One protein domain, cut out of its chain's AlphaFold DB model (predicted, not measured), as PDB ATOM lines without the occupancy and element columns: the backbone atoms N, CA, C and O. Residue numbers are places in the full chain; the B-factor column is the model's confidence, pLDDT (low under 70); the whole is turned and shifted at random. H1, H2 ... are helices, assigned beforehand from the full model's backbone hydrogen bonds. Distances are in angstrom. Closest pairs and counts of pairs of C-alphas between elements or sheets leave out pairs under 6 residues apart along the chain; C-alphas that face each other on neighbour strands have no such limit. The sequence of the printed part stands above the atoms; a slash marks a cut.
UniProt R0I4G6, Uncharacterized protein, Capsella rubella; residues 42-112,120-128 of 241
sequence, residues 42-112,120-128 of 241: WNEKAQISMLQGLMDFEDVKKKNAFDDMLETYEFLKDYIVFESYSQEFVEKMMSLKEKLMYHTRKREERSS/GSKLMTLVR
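What this domain is: This is residues 42 to 112 and 120 to 128 of the 241 residues of an uncharacterized protein of Capsella rubella (UniProt R0I4G6). Look first for two longer helices, H3 and H1, that pass crosswise without meeting, with two short helices, H2 and H4, bridging the space between them at separate places. The last part of H3 and the tail after it, residues 105 to 112, stick out as an arm and make much of the length. You will count 80 printed residues, with four named helices in the order H1, H2, H3, H4 and no named strand; the class is all helix, with 54 residues in the named helices. The whole is compact, with a radius of gyration of the C-alphas of 12.9 A, yet elongated in outline, spanning 44 by 25 by 20 A.

Where its parts are: Find C-alpha 87 at (-10.095, 9.507, 28.292); from there H3, residues 87 to 108, runs 31.3 A to C-alpha 108 at (1.110, -16.600, 15.248). Go back to C-alpha 44 at (-19.394, -7.346, 31.777), where H1, residues 44 to 61, begins its 25.3 A. After it comes H2, residues 69 to 76, 10.1 A long. Beyond the cut, H4, residues 120 to 125, measures 9.1 A and ends at C-alpha 125 at (-9.576, -9.466, 11.473).

How they stand to each other: Begin at H3, which touches H4 with residues 100 to 104 alone; their closest C-alphas, those of Leu 100 and Met 124, are 6.6 A apart, and the lines are about perpendicular at 80 degrees. Near its other end H3 is close to H2 but not clearly touching it, with the C-alphas of Met 69 and Val 90 closest at 7.3 A. From H2 move on to H1, which touches it with residues 50 to 57 alone; the closest C-alphas, those of Gly 53 and Leu 76, are 5.9 A apart, and the lines are about perpendicular at 74 degrees. H1 and H4 are close but not clearly touching, at 7.1 A between the C-alphas of Met 55 and Leu 123, and run the same way at a steep tilt of 42 degrees. H1 and H3 are apart, and so are H2 and H4. In the backbones of H1, H2, H3 and H4, every O i to N i+4 pair is within hydrogen-bond range.

The domain as a whole: The two C-alphas farthest apart, those of Glu 83 and Ser 112, are 44.6 A from each other. Without residues 105 to 112, which stand free, the body spans 31 by 23 by 20 A. Residues 113 to 119 are not printed, and C-alphas 112 and 120 are 17.6 A apart across that cut; the links H1 to H2 and H2 to H3 are short. The mean pLDDT of the printed part is 71.3, and in the B-factor column you will find values under 70 at residues 42 to 43, 79 to 85, 103 to 112 and 120 to 128.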
ATOM      1  N   TRP A  42     -16.777  -0.540  34.144       64.88
ATOM      2  CA  TRP A  42     -16.975  -1.333  32.938       64.88
ATOM      3  C   TRP A  42     -17.488  -2.727  33.319       64.88
ATOM      4  O   TRP A  42     -16.705  -3.661  33.495       64.88
ATOM      5  N   ASN A  43     -18.798  -2.863  33.507       69.62
ATOM      6  CA  ASN A  43     -19.418  -4.130  33.856       69.62
ATOM      7  C   ASN A  43     -19.392  -5.050  32.630       69.62
ATOM      8  O   ASN A  43     -19.202  -4.596  31.500       69.62
ATOM      9  N   GLU A  44     -19.533  -6.354  32.849       71.75
ATOM     10  CA  GLU A  44     -19.394  -7.346  31.777       71.75
ATOM     11  C   GLU A  44     -20.379  -7.080  30.634       71.75
ATOM     12  O   GLU A  44     -19.985  -7.109  29.472       71.75
ATOM     13  N   LYS A  45     -21.619  -6.685  30.954       72.69
ATOM     14  CA  LYS A  45     -22.638  -6.315  29.967       72.69
ATOM     15  C   LYS A  45     -22.210  -5.121  29.104       72.69
ATOM     16  O   LYS A  45     -22.306  -5.207  27.890       72.69
ATOM     17  N   ALA A  46     -21.689  -4.049  29.701       75.62
ATOM     18  CA  ALA A  46     -21.208  -2.872  28.977       75.62
ATOM     19  C   ALA A  46     -19.971  -3.184  28.117       75.62
ATOM     20  O   ALA A  46     -19.846  -2.665  27.012       75.62
ATOM     21  N   GLN A  47     -19.076  -4.062  28.585       77.19
ATOM     22  CA  GLN A  47     -17.942  -4.531  27.780       77.19
ATOM     23  C   GLN A  47     -18.399  -5.401  26.598       77.19
ATOM     24  O   GLN A  47     -17.850  -5.263  25.508       77.19
ATOM     25  N   ILE A  48     -19.416  -6.247  26.788       76.94
ATOM     26  CA  ILE A  48     -20.031  -7.044  25.717       76.94
ATOM     27  C   ILE A  48     -20.735  -6.133  24.703       76.94
ATOM     28  O   ILE A  48     -20.458  -6.253  23.515       76.94
ATOM     29  N   SER A  49     -21.563  -5.180  25.142       81.19
ATOM     30  CA  SER A  49     -22.250  -4.233  24.248       81.19
ATOM     31  C   SER A  49     -21.277  -3.346  23.465       81.19
ATOM     32  O   SER A  49     -21.491  -3.120  22.279       81.19
ATOM     33  N   MET A  50     -20.169  -2.918  24.081       82.75
ATOM     34  CA  MET A  50     -19.086  -2.219  23.381       82.75
ATOM     35  C   MET A  50     -18.432  -3.114  22.315       82.75
ATOM     36  O   MET A  50     -18.232  -2.672  21.191       82.75
ATOM     37  N   LEU A  51     -18.130  -4.379  22.632       83.31
ATOM     38  CA  LEU A  51     -17.557  -5.331  21.670       83.31
ATOM     39  C   LEU A  51     -18.507  -5.678  20.518       83.31
ATOM     40  O   LEU A  51     -18.040  -5.902  19.406       83.31
ATOM     41  N   GLN A  52     -19.816  -5.714  20.772       81.38
ATOM     42  CA  GLN A  52     -20.835  -5.874  19.734       81.38
ATOM     43  C   GLN A  52     -20.859  -4.653  18.815       81.38
ATOM     44  O   GLN A  52     -20.604  -4.807  17.625       81.38
ATOM     45  N   GLY A  53     -20.993  -3.449  19.379       83.69
ATOM     46  CA  GLY A  53     -20.978  -2.212  18.602       83.69
ATOM     47  C   GLY A  53     -19.687  -1.994  17.796       83.69
ATOM     48  O   GLY A  53     -19.728  -1.332  16.767       83.69
ATOM     49  N   LEU A  54     -18.547  -2.565  18.207       83.75
ATOM     50  CA  LEU A  54     -17.308  -2.550  17.413       83.75
ATOM     51  C   LEU A  54     -17.386  -3.447  16.167       83.75
ATOM     52  O   LEU A  54     -16.890  -3.056  15.114       83.75
ATOM     53  N   MET A  55     -18.022  -4.620  16.263       81.38
ATOM     54  CA  MET A  55     -18.291  -5.467  15.092       81.38
ATOM     55  C   MET A  55     -19.338  -4.817  14.179       81.38
ATOM     56  O   MET A  55     -19.171  -4.813  12.963       81.38
ATOM     57  N   ASP A  56     -20.374  -4.210  14.764       83.06
ATOM     58  CA  ASP A  56     -21.407  -3.487  14.018       83.06
ATOM     59  C   ASP A  56     -20.826  -2.233  13.323       83.06
ATOM     60  O   ASP A  56     -21.237  -1.893  12.213       83.06
ATOM     61  N   PHE A  57     -19.826  -1.571  13.923       83.50
ATOM     62  CA  PHE A  57     -19.079  -0.473  13.298       83.50
ATOM     63  C   PHE A  57     -18.312  -0.947  12.061       83.50
ATOM     64  O   PHE A  57     -18.434  -0.327  11.007       83.50
ATOM     65  N   GLU A  58     -17.553  -2.043  12.165       79.94
ATOM     66  CA  GLU A  58     -16.818  -2.632  11.036       79.94
ATOM     67  C   GLU A  58     -17.782  -3.015   9.898       79.94
ATOM     68  O   GLU A  58     -17.587  -2.587   8.757       79.94
ATOM     69  N   ASP A  59     -18.870  -3.732  10.212       78.00
ATOM     70  CA  ASP A  59     -19.858  -4.191   9.226       78.00
ATOM     71  C   ASP A  59     -20.604  -3.013   8.537       78.00
ATOM     72  O   ASP A  59     -20.913  -3.100   7.344       78.00
ATOM     73  N   VAL A  60     -20.863  -1.893   9.237       77.94
ATOM     74  CA  VAL A  60     -21.569  -0.710   8.686       77.94
ATOM     75  C   VAL A  60     -20.638   0.286   7.988       77.94
ATOM     76  O   VAL A  60     -20.968   0.787   6.911       77.94
ATOM     77  N   LYS A  61     -19.500   0.630   8.600       78.94
ATOM     78  CA  LYS A  61     -18.586   1.678   8.111       78.94
ATOM     79  C   LYS A  61     -17.513   1.150   7.167       78.94
ATOM     80  O   LYS A  61     -16.973   1.955   6.412       78.94
ATOM     81  N   LYS A  62     -17.207  -0.154   7.204       76.94
ATOM     82  CA  LYS A  62     -16.075  -0.779   6.490       76.94
ATOM     83  C   LYS A  62     -14.753  -0.047   6.743       76.94
ATOM     84  O   LYS A  62     -14.007   0.260   5.818       76.94
ATOM     85  N   LYS A  63     -14.525   0.288   8.012       76.25
ATOM     86  CA  LYS A  63     -13.307   0.907   8.535       76.25
ATOM     87  C   LYS A  63     -12.932   0.213   9.836       76.25
ATOM     88  O   LYS A  63     -13.817  -0.113  10.630       76.25
ATOM     89  N   ASN A  64     -11.639   0.098  10.100       75.81
ATOM     90  CA  ASN A  64     -11.125  -0.311  11.397       75.81
ATOM     91  C   ASN A  64     -11.545   0.667  12.519       75.81
ATOM     92  O   ASN A  64     -11.196   1.852  12.517       75.81
ATOM     93  N   ALA A  65     -12.244   0.141  13.527       78.31
ATOM     94  CA  ALA A  65     -12.732   0.874  14.700       78.31
ATOM     95  C   ALA A  65     -11.621   1.394  15.643       78.31
ATOM     96  O   ALA A  65     -11.887   2.059  16.645       78.31
ATOM     97  N   PHE A  66     -10.358   1.070  15.363       75.94
ATOM     98  CA  PHE A  66      -9.211   1.506  16.152       75.94
ATOM     99  C   PHE A  66      -8.347   2.581  15.480       75.94
ATOM    100  O   PHE A  66      -7.301   2.922  16.046       75.94
ATOM    101  N   ASP A  67      -8.739   3.077  14.304       75.56
ATOM    102  CA  ASP A  67      -7.959   4.064  13.543       75.56
ATOM    103  C   ASP A  67      -8.601   5.462  13.545       75.56
ATOM    104  O   ASP A  67      -7.877   6.458  13.582       75.56
ATOM    105  N   ASP A  68      -9.935   5.551  13.642       80.44
ATOM    106  CA  ASP A  68     -10.636   6.772  14.065       80.44
ATOM    107  C   ASP A  68     -11.461   6.514  15.334       80.44
ATOM    108  O   ASP A  68     -12.604   6.050  15.317       80.44
ATOM    109  N   MET A  69     -10.841   6.825  16.472       77.62
ATOM    110  CA  MET A  69     -11.417   6.648  17.807       77.62
ATOM    111  C   MET A  69     -12.587   7.603  18.087       77.62
ATOM    112  O   MET A  69     -13.404   7.314  18.962       77.62
ATOM    113  N   LEU A  70     -12.672   8.730  17.369       81.12
ATOM    114  CA  LEU A  70     -13.744   9.712  17.528       81.12
ATOM    115  C   LEU A  70     -14.973   9.290  16.715       81.12
ATOM    116  O   LEU A  70     -16.059   9.210  17.284       81.12
ATOM    117  N   GLU A  71     -14.798   8.918  15.441       81.62
ATOM    118  CA  GLU A  71     -15.881   8.355  14.615       81.62
ATOM    119  C   GLU A  71     -16.442   7.069  15.250       81.62
ATOM    120  O   GLU A  71     -17.658   6.864  15.292       81.62
ATOM    121  N   THR A  72     -15.565   6.235  15.819       82.88
ATOM    122  CA  THR A  72     -15.961   5.023  16.552       82.88
ATOM    123  C   THR A  72     -16.749   5.350  17.818       82.88
ATOM    124  O   THR A  72     -17.769   4.716  18.078       82.88
ATOM    125  N   TYR A  73     -16.345   6.359  18.597       82.69
ATOM    126  CA  TYR A  73     -17.131   6.803  19.752       82.69
ATOM    127  C   TYR A  73     -18.509   7.345  19.345       82.69
ATOM    128  O   TYR A  73     -19.510   7.005  19.974       82.69
ATOM    129  N   GLU A  74     -18.585   8.170  18.297       83.44
ATOM    130  CA  GLU A  74     -19.849   8.764  17.844       83.44
ATOM    131  C   GLU A  74     -20.870   7.729  17.360       83.44
ATOM    132  O   GLU A  74     -22.073   7.981  17.462       83.44
ATOM    133  N   PHE A  75     -20.399   6.583  16.864       83.25
ATOM    134  CA  PHE A  75     -21.216   5.409  16.556       83.25
ATOM    135  C   PHE A  75     -21.558   4.598  17.815       83.25
ATOM    136  O   PHE A  75     -22.700   4.184  18.007       83.25
ATOM    137  N   LEU A  76     -20.582   4.382  18.702       82.00
ATOM    138  CA  LEU A  76     -20.763   3.577  19.911       82.00
ATOM    139  C   LEU A  76     -21.610   4.251  20.994       82.00
ATOM    140  O   LEU A  76     -22.133   3.531  21.839       82.00
ATOM    141  N   LYS A  77     -21.784   5.578  20.995       79.44
ATOM    142  CA  LYS A  77     -22.562   6.313  22.018       79.44
ATOM    143  C   LYS A  77     -23.983   5.762  22.248       79.44
ATOM    144  O   LYS A  77     -24.521   5.919  23.337       79.44
ATOM    145  N   ASP A  78     -24.567   5.102  21.245       72.31
ATOM    146  CA  ASP A  78     -25.901   4.494  21.318       72.31
ATOM    147  C   ASP A  78     -25.866   3.068  21.935       72.31
ATOM    148  O   ASP A  78     -26.885   2.549  22.389       72.31
ATOM    149  N   TYR A  79     -24.678   2.445  22.001       69.69
ATOM    150  CA  TYR A  79     -24.397   1.109  22.555       69.69
ATOM    151  C   TYR A  79     -23.799   1.140  23.973       69.69
ATOM    152  O   TYR A  79     -23.957   0.182  24.736       69.69
ATOM    153  N   ILE A  80     -23.081   2.210  24.335       68.56
ATOM    154  CA  ILE A  80     -22.483   2.408  25.663       68.56
ATOM    155  C   ILE A  80     -23.221   3.490  26.445       68.56
ATOM    156  O   ILE A  80     -23.443   4.592  25.963       68.56
ATOM    157  N   VAL A  81     -23.512   3.200  27.717       66.19
ATOM    158  CA  VAL A  81     -24.037   4.176  28.687       66.19
ATOM    159  C   VAL A  81     -22.895   5.096  29.139       66.19
ATOM    160  O   VAL A  81     -22.425   5.014  30.274       66.19
ATOM    161  N   PHE A  82     -22.382   5.912  28.217       62.06
ATOM    162  CA  PHE A  82     -21.289   6.846  28.462       62.06
ATOM    163  C   PHE A  82     -21.676   8.247  27.974       62.06
ATOM    164  O   PHE A  82     -22.013   8.451  26.816       62.06
ATOM    165  N   GLU A  83     -21.642   9.217  28.885       53.31
ATOM    166  CA  GLU A  83     -22.272  10.534  28.701       53.31
ATOM    167  C   GLU A  83     -21.412  11.533  27.893       53.31
ATOM    168  O   GLU A  83     -21.877  12.611  27.534       53.31
ATOM    169  N   SER A  84     -20.140  11.210  27.620       57.56
ATOM    170  CA  SER A  84     -19.197  12.053  26.862       57.56
ATOM    171  C   SER A  84     -17.962  11.280  26.369       57.56
ATOM    172  O   SER A  84     -17.560  10.290  26.982       57.56
ATOM    173  N   TYR A  85     -17.320  11.757  25.290       64.88
ATOM    174  CA  TYR A  85     -16.029  11.224  24.836       64.88
ATOM    175  C   TYR A  85     -14.988  11.445  25.931       64.88
ATOM    176  O   TYR A  85     -14.586  12.577  26.207       64.88
ATOM    177  N   SER A  86     -14.578  10.362  26.584       72.19
ATOM    178  CA  SER A  86     -13.728  10.411  27.765       72.19
ATOM    179  C   SER A  86     -12.386   9.743  27.523       72.19
ATOM    180  O   SER A  86     -12.242   8.816  26.723       72.19
ATOM    181  N   GLN A  87     -11.389  10.172  28.290       71.75
ATOM    182  CA  GLN A  87     -10.095   9.507  28.292       71.75
ATOM    183  C   GLN A  87     -10.198   8.058  28.806       71.75
ATOM    184  O   GLN A  87      -9.487   7.191  28.311       71.75
ATOM    185  N   GLU A  88     -11.161   7.757  29.689       75.81
ATOM    186  CA  GLU A  88     -11.452   6.386  30.136       75.81
ATOM    187  C   GLU A  88     -11.930   5.477  28.984       75.81
ATOM    188  O   GLU A  88     -11.572   4.299  28.947       75.81
ATOM    189  N   PHE A  89     -12.702   6.006  28.023       80.31
ATOM    190  CA  PHE A  89     -13.081   5.285  26.800       80.31
ATOM    191  C   PHE A  89     -11.860   5.019  25.908       80.31
ATOM    192  O   PHE A  89     -11.655   3.885  25.472       80.31
ATOM    193  N   VAL A  90     -11.013   6.031  25.687       79.06
ATOM    194  CA  VAL A  90      -9.793   5.906  24.868       79.06
ATOM    195  C   VAL A  90      -8.824   4.884  25.466       79.06
ATOM    196  O   VAL A  90      -8.377   3.977  24.767       79.06
ATOM    197  N   GLU A  91      -8.547   4.971  26.767       82.31
ATOM    198  CA  GLU A  91      -7.707   4.011  27.494       82.31
ATOM    199  C   GLU A  91      -8.291   2.594  27.431       82.31
ATOM    200  O   GLU A  91      -7.562   1.628  27.188       82.31
ATOM    201  N   LYS A  92      -9.616   2.450  27.581       82.69
ATOM    202  CA  LYS A  92     -10.294   1.154  27.476       82.69
ATOM    203  C   LYS A  92     -10.125   0.545  26.086       82.69
ATOM    204  O   LYS A  92      -9.711  -0.612  25.997       82.69
ATOM    205  N   MET A  93     -10.399   1.316  25.038       82.38
ATOM    206  CA  MET A  93     -10.259   0.918  23.636       82.38
ATOM    207  C   MET A  93      -8.817   0.545  23.280       82.38
ATOM    208  O   MET A  93      -8.585  -0.523  22.714       82.38
ATOM    209  N   MET A  94      -7.832   1.349  23.691       81.69
ATOM    210  CA  MET A  94      -6.415   1.047  23.465       81.69
ATOM    211  C   MET A  94      -5.970  -0.213  24.216       81.69
ATOM    212  O   MET A  94      -5.328  -1.076  23.619       81.69
ATOM    213  N   SER A  95      -6.395  -0.397  25.474       81.06
ATOM    214  CA  SER A  95      -6.133  -1.638  26.224       81.06
ATOM    215  C   SER A  95      -6.767  -2.874  25.571       81.06
ATOM    216  O   SER A  95      -6.303  -3.997  25.775       81.06
ATOM    217  N   LEU A  96      -7.836  -2.683  24.791       81.69
ATOM    218  CA  LEU A  96      -8.514  -3.747  24.064       81.69
ATOM    219  C   LEU A  96      -7.805  -4.063  22.736       81.69
ATOM    220  O   LEU A  96      -7.551  -5.239  22.482       81.69
ATOM    221  N   LYS A  97      -7.384  -3.043  21.969       80.56
ATOM    222  CA  LYS A  97      -6.495  -3.178  20.791       80.56
ATOM    223  C   LYS A  97      -5.213  -3.931  21.170       80.56
ATOM    224  O   LYS A  97      -4.821  -4.880  20.497       80.56
ATOM    225  N   GLU A  98      -4.601  -3.557  22.293       80.06
ATOM    226  CA  GLU A  98      -3.372  -4.161  22.823       80.06
ATOM    227  C   GLU A  98      -3.577  -5.624  23.252       80.06
ATOM    228  O   GLU A  98      -2.773  -6.485  22.893       80.06
ATOM    229  N   LYS A  99      -4.693  -5.950  23.921       80.50
ATOM    230  CA  LYS A  99      -5.060  -7.344  24.244       80.50
ATOM    231  C   LYS A  99      -5.314  -8.189  22.999       80.50
ATOM    232  O   LYS A  99      -4.815  -9.311  22.933       80.50
ATOM    233  N   LEU A 100      -6.055  -7.670  22.018       74.44
ATOM    234  CA  LEU A 100      -6.300  -8.366  20.753       74.44
ATOM    235  C   LEU A 100      -4.977  -8.632  20.022       74.44
ATOM    236  O   LEU A 100      -4.689  -9.786  19.719       74.44
ATOM    237  N   MET A 101      -4.117  -7.619  19.854       74.31
ATOM    238  CA  MET A 101      -2.788  -7.793  19.251       74.31
ATOM    239  C   MET A 101      -1.897  -8.777  20.017       74.31
ATOM    240  O   MET A 101      -1.215  -9.586  19.389       74.31
ATOM    241  N   TYR A 102      -1.902  -8.744  21.354       73.75
ATOM    242  CA  TYR A 102      -1.159  -9.706  22.168       73.75
ATOM    243  C   TYR A 102      -1.617 -11.139  21.882       73.75
ATOM    244  O   TYR A 102      -0.780 -12.009  21.646       73.75
ATOM    245  N   HIS A 103      -2.932 -11.382  21.836       67.06
ATOM    246  CA  HIS A 103      -3.477 -12.692  21.486       67.06
ATOM    247  C   HIS A 103      -3.189 -13.085  20.030       67.06
ATOM    248  O   HIS A 103      -2.879 -14.252  19.798       67.06
ATOM    249  N   THR A 104      -3.216 -12.152  19.073       55.28
ATOM    250  CA  THR A 104      -2.854 -12.416  17.668       55.28
ATOM    251  C   THR A 104      -1.389 -12.838  17.543       55.28
ATOM    252  O   THR A 104      -1.116 -13.890  16.971       55.28
ATOM    253  N   ARG A 105      -0.451 -12.112  18.169       60.56
ATOM    254  CA  ARG A 105       0.988 -12.451  18.154       60.56
ATOM    255  C   ARG A 105       1.283 -13.764  18.884       60.56
ATOM    256  O   ARG A 105       1.913 -14.649  18.313       60.56
ATOM    257  N   LYS A 106       0.722 -13.964  20.089       54.28
ATOM    258  CA  LYS A 106       0.802 -15.253  20.814       54.28
ATOM    259  C   LYS A 106       0.275 -16.429  19.993       54.28
ATOM    260  O   LYS A 106       0.662 -17.569  20.264       54.28
ATOM    261  N   ARG A 107      -0.673 -16.169  19.088       49.34
ATOM    262  CA  ARG A 107      -1.286 -17.168  18.220       49.34
ATOM    263  C   ARG A 107      -0.452 -17.408  16.967       49.34
ATOM    264  O   ARG A 107      -0.270 -18.565  16.634       49.34
ATOM    265  N   GLU A 108       0.132 -16.397  16.334       49.88
ATOM    266  CA  GLU A 108       1.110 -16.600  15.248       49.88
ATOM    267  C   GLU A 108       2.327 -17.417  15.723       49.88
ATOM    268  O   GLU A 108       2.768 -18.322  15.021       49.88
ATOM    269  N   GLU A 109       2.777 -17.218  16.965       49.06
ATOM    270  CA  GLU A 109       3.812 -18.042  17.620       49.06
ATOM    271  C   GLU A 109       3.397 -19.503  17.912       49.06
ATOM    272  O   GLU A 109       4.256 -20.330  18.218       49.06
ATOM    273  N   ARG A 110       2.095 -19.836  17.891       39.00
ATOM    274  CA  ARG A 110       1.552 -21.159  18.296       39.00
ATOM    275  C   ARG A 110       0.794 -21.898  17.196       39.00
ATOM    276  O   ARG A 110       0.669 -23.118  17.245       39.00
ATOM    277  N   SER A 111       0.247 -21.190  16.218       45.22
ATOM    278  CA  SER A 111      -0.691 -21.722  15.233       45.22
ATOM    279  C   SER A 111      -0.001 -22.083  13.924       45.22
ATOM    280  O   SER A 111      -0.357 -21.586  12.860       45.22
ATOM    281  N   SER A 112       0.907 -23.056  14.003       45.53
ATOM    282  CA  SER A 112       1.138 -23.974  12.884       45.53
ATOM    283  C   SER A 112       0.108 -25.118  12.836       45.53
ATOM    284  O   SER A 112       0.044 -25.804  11.820       45.53
ATOM    285  N   GLY A 120     -14.146 -15.594  17.671       48.28
ATOM    286  CA  GLY A 120     -12.959 -14.809  18.039       48.28
ATOM    287  C   GLY A 120     -12.181 -14.295  16.821       48.28
ATOM    288  O   GLY A 120     -11.466 -13.302  16.919       48.28
ATOM    289  N   SER A 121     -12.355 -14.933  15.659       52.50
ATOM    290  CA  SER A 121     -11.698 -14.547  14.410       52.50
ATOM    291  C   SER A 121     -12.145 -13.193  13.852       52.50
ATOM    292  O   SER A 121     -11.284 -12.499  13.327       52.50
ATOM    293  N   LYS A 122     -13.419 -12.782  13.994       57.16
ATOM    294  CA  LYS A 122     -13.890 -11.472  13.484       57.16
ATOM    295  C   LYS A 122     -13.213 -10.300  14.213       57.16
ATOM    296  O   LYS A 122     -12.641  -9.419  13.590       57.16
ATOM    297  N   LEU A 123     -13.148 -10.350  15.546       55.50
ATOM    298  CA  LEU A 123     -12.420  -9.341  16.331       55.50
ATOM    299  C   LEU A 123     -10.894  -9.366  16.098       55.50
ATOM    300  O   LEU A 123     -10.221  -8.386  16.399       55.50
ATOM    301  N   MET A 124     -10.338 -10.470  15.579       54.09
ATOM    302  CA  MET A 124      -8.936 -10.533  15.146       54.09
ATOM    303  C   MET A 124      -8.712  -9.980  13.731       54.09
ATOM    304  O   MET A 124      -7.636  -9.436  13.490       54.09
ATOM    305  N   THR A 125      -9.676 -10.094  12.806       60.03
ATOM    306  CA  THR A 125      -9.576  -9.466  11.473       60.03
ATOM    307  C   THR A 125      -9.679  -7.947  11.556       60.03
ATOM    308  O   THR A 125      -8.907  -7.274  10.885       60.03
ATOM    309  N   LEU A 126     -10.483  -7.428  12.491       59.41
ATOM    310  CA  LEU A 126     -10.634  -5.998  12.814       59.41
ATOM    311  C   LEU A 126      -9.307  -5.285  13.171       59.41
ATOM    312  O   LEU A 126      -9.235  -4.064  13.204       59.41
ATOM    313  N   VAL A 127      -8.241  -6.035  13.475       56.50
ATOM    314  CA  VAL A 127      -6.905  -5.509  13.832       56.50
ATOM    315  C   VAL A 127      -5.861  -5.814  12.737       56.50
ATOM    316  O   VAL A 127      -4.670  -5.571  12.930       56.50
ATOM    317  N   ARG A 128      -6.277  -6.379  11.596       54.44
ATOM    318  CA  ARG A 128      -5.403  -6.937  10.552       54.44
ATOM    319  C   ARG A 128      -5.778  -6.450   9.145       54.44
ATOM    320  O   ARG A 128      -6.052  -7.259   8.262       54.44
TER     321      ARG A 128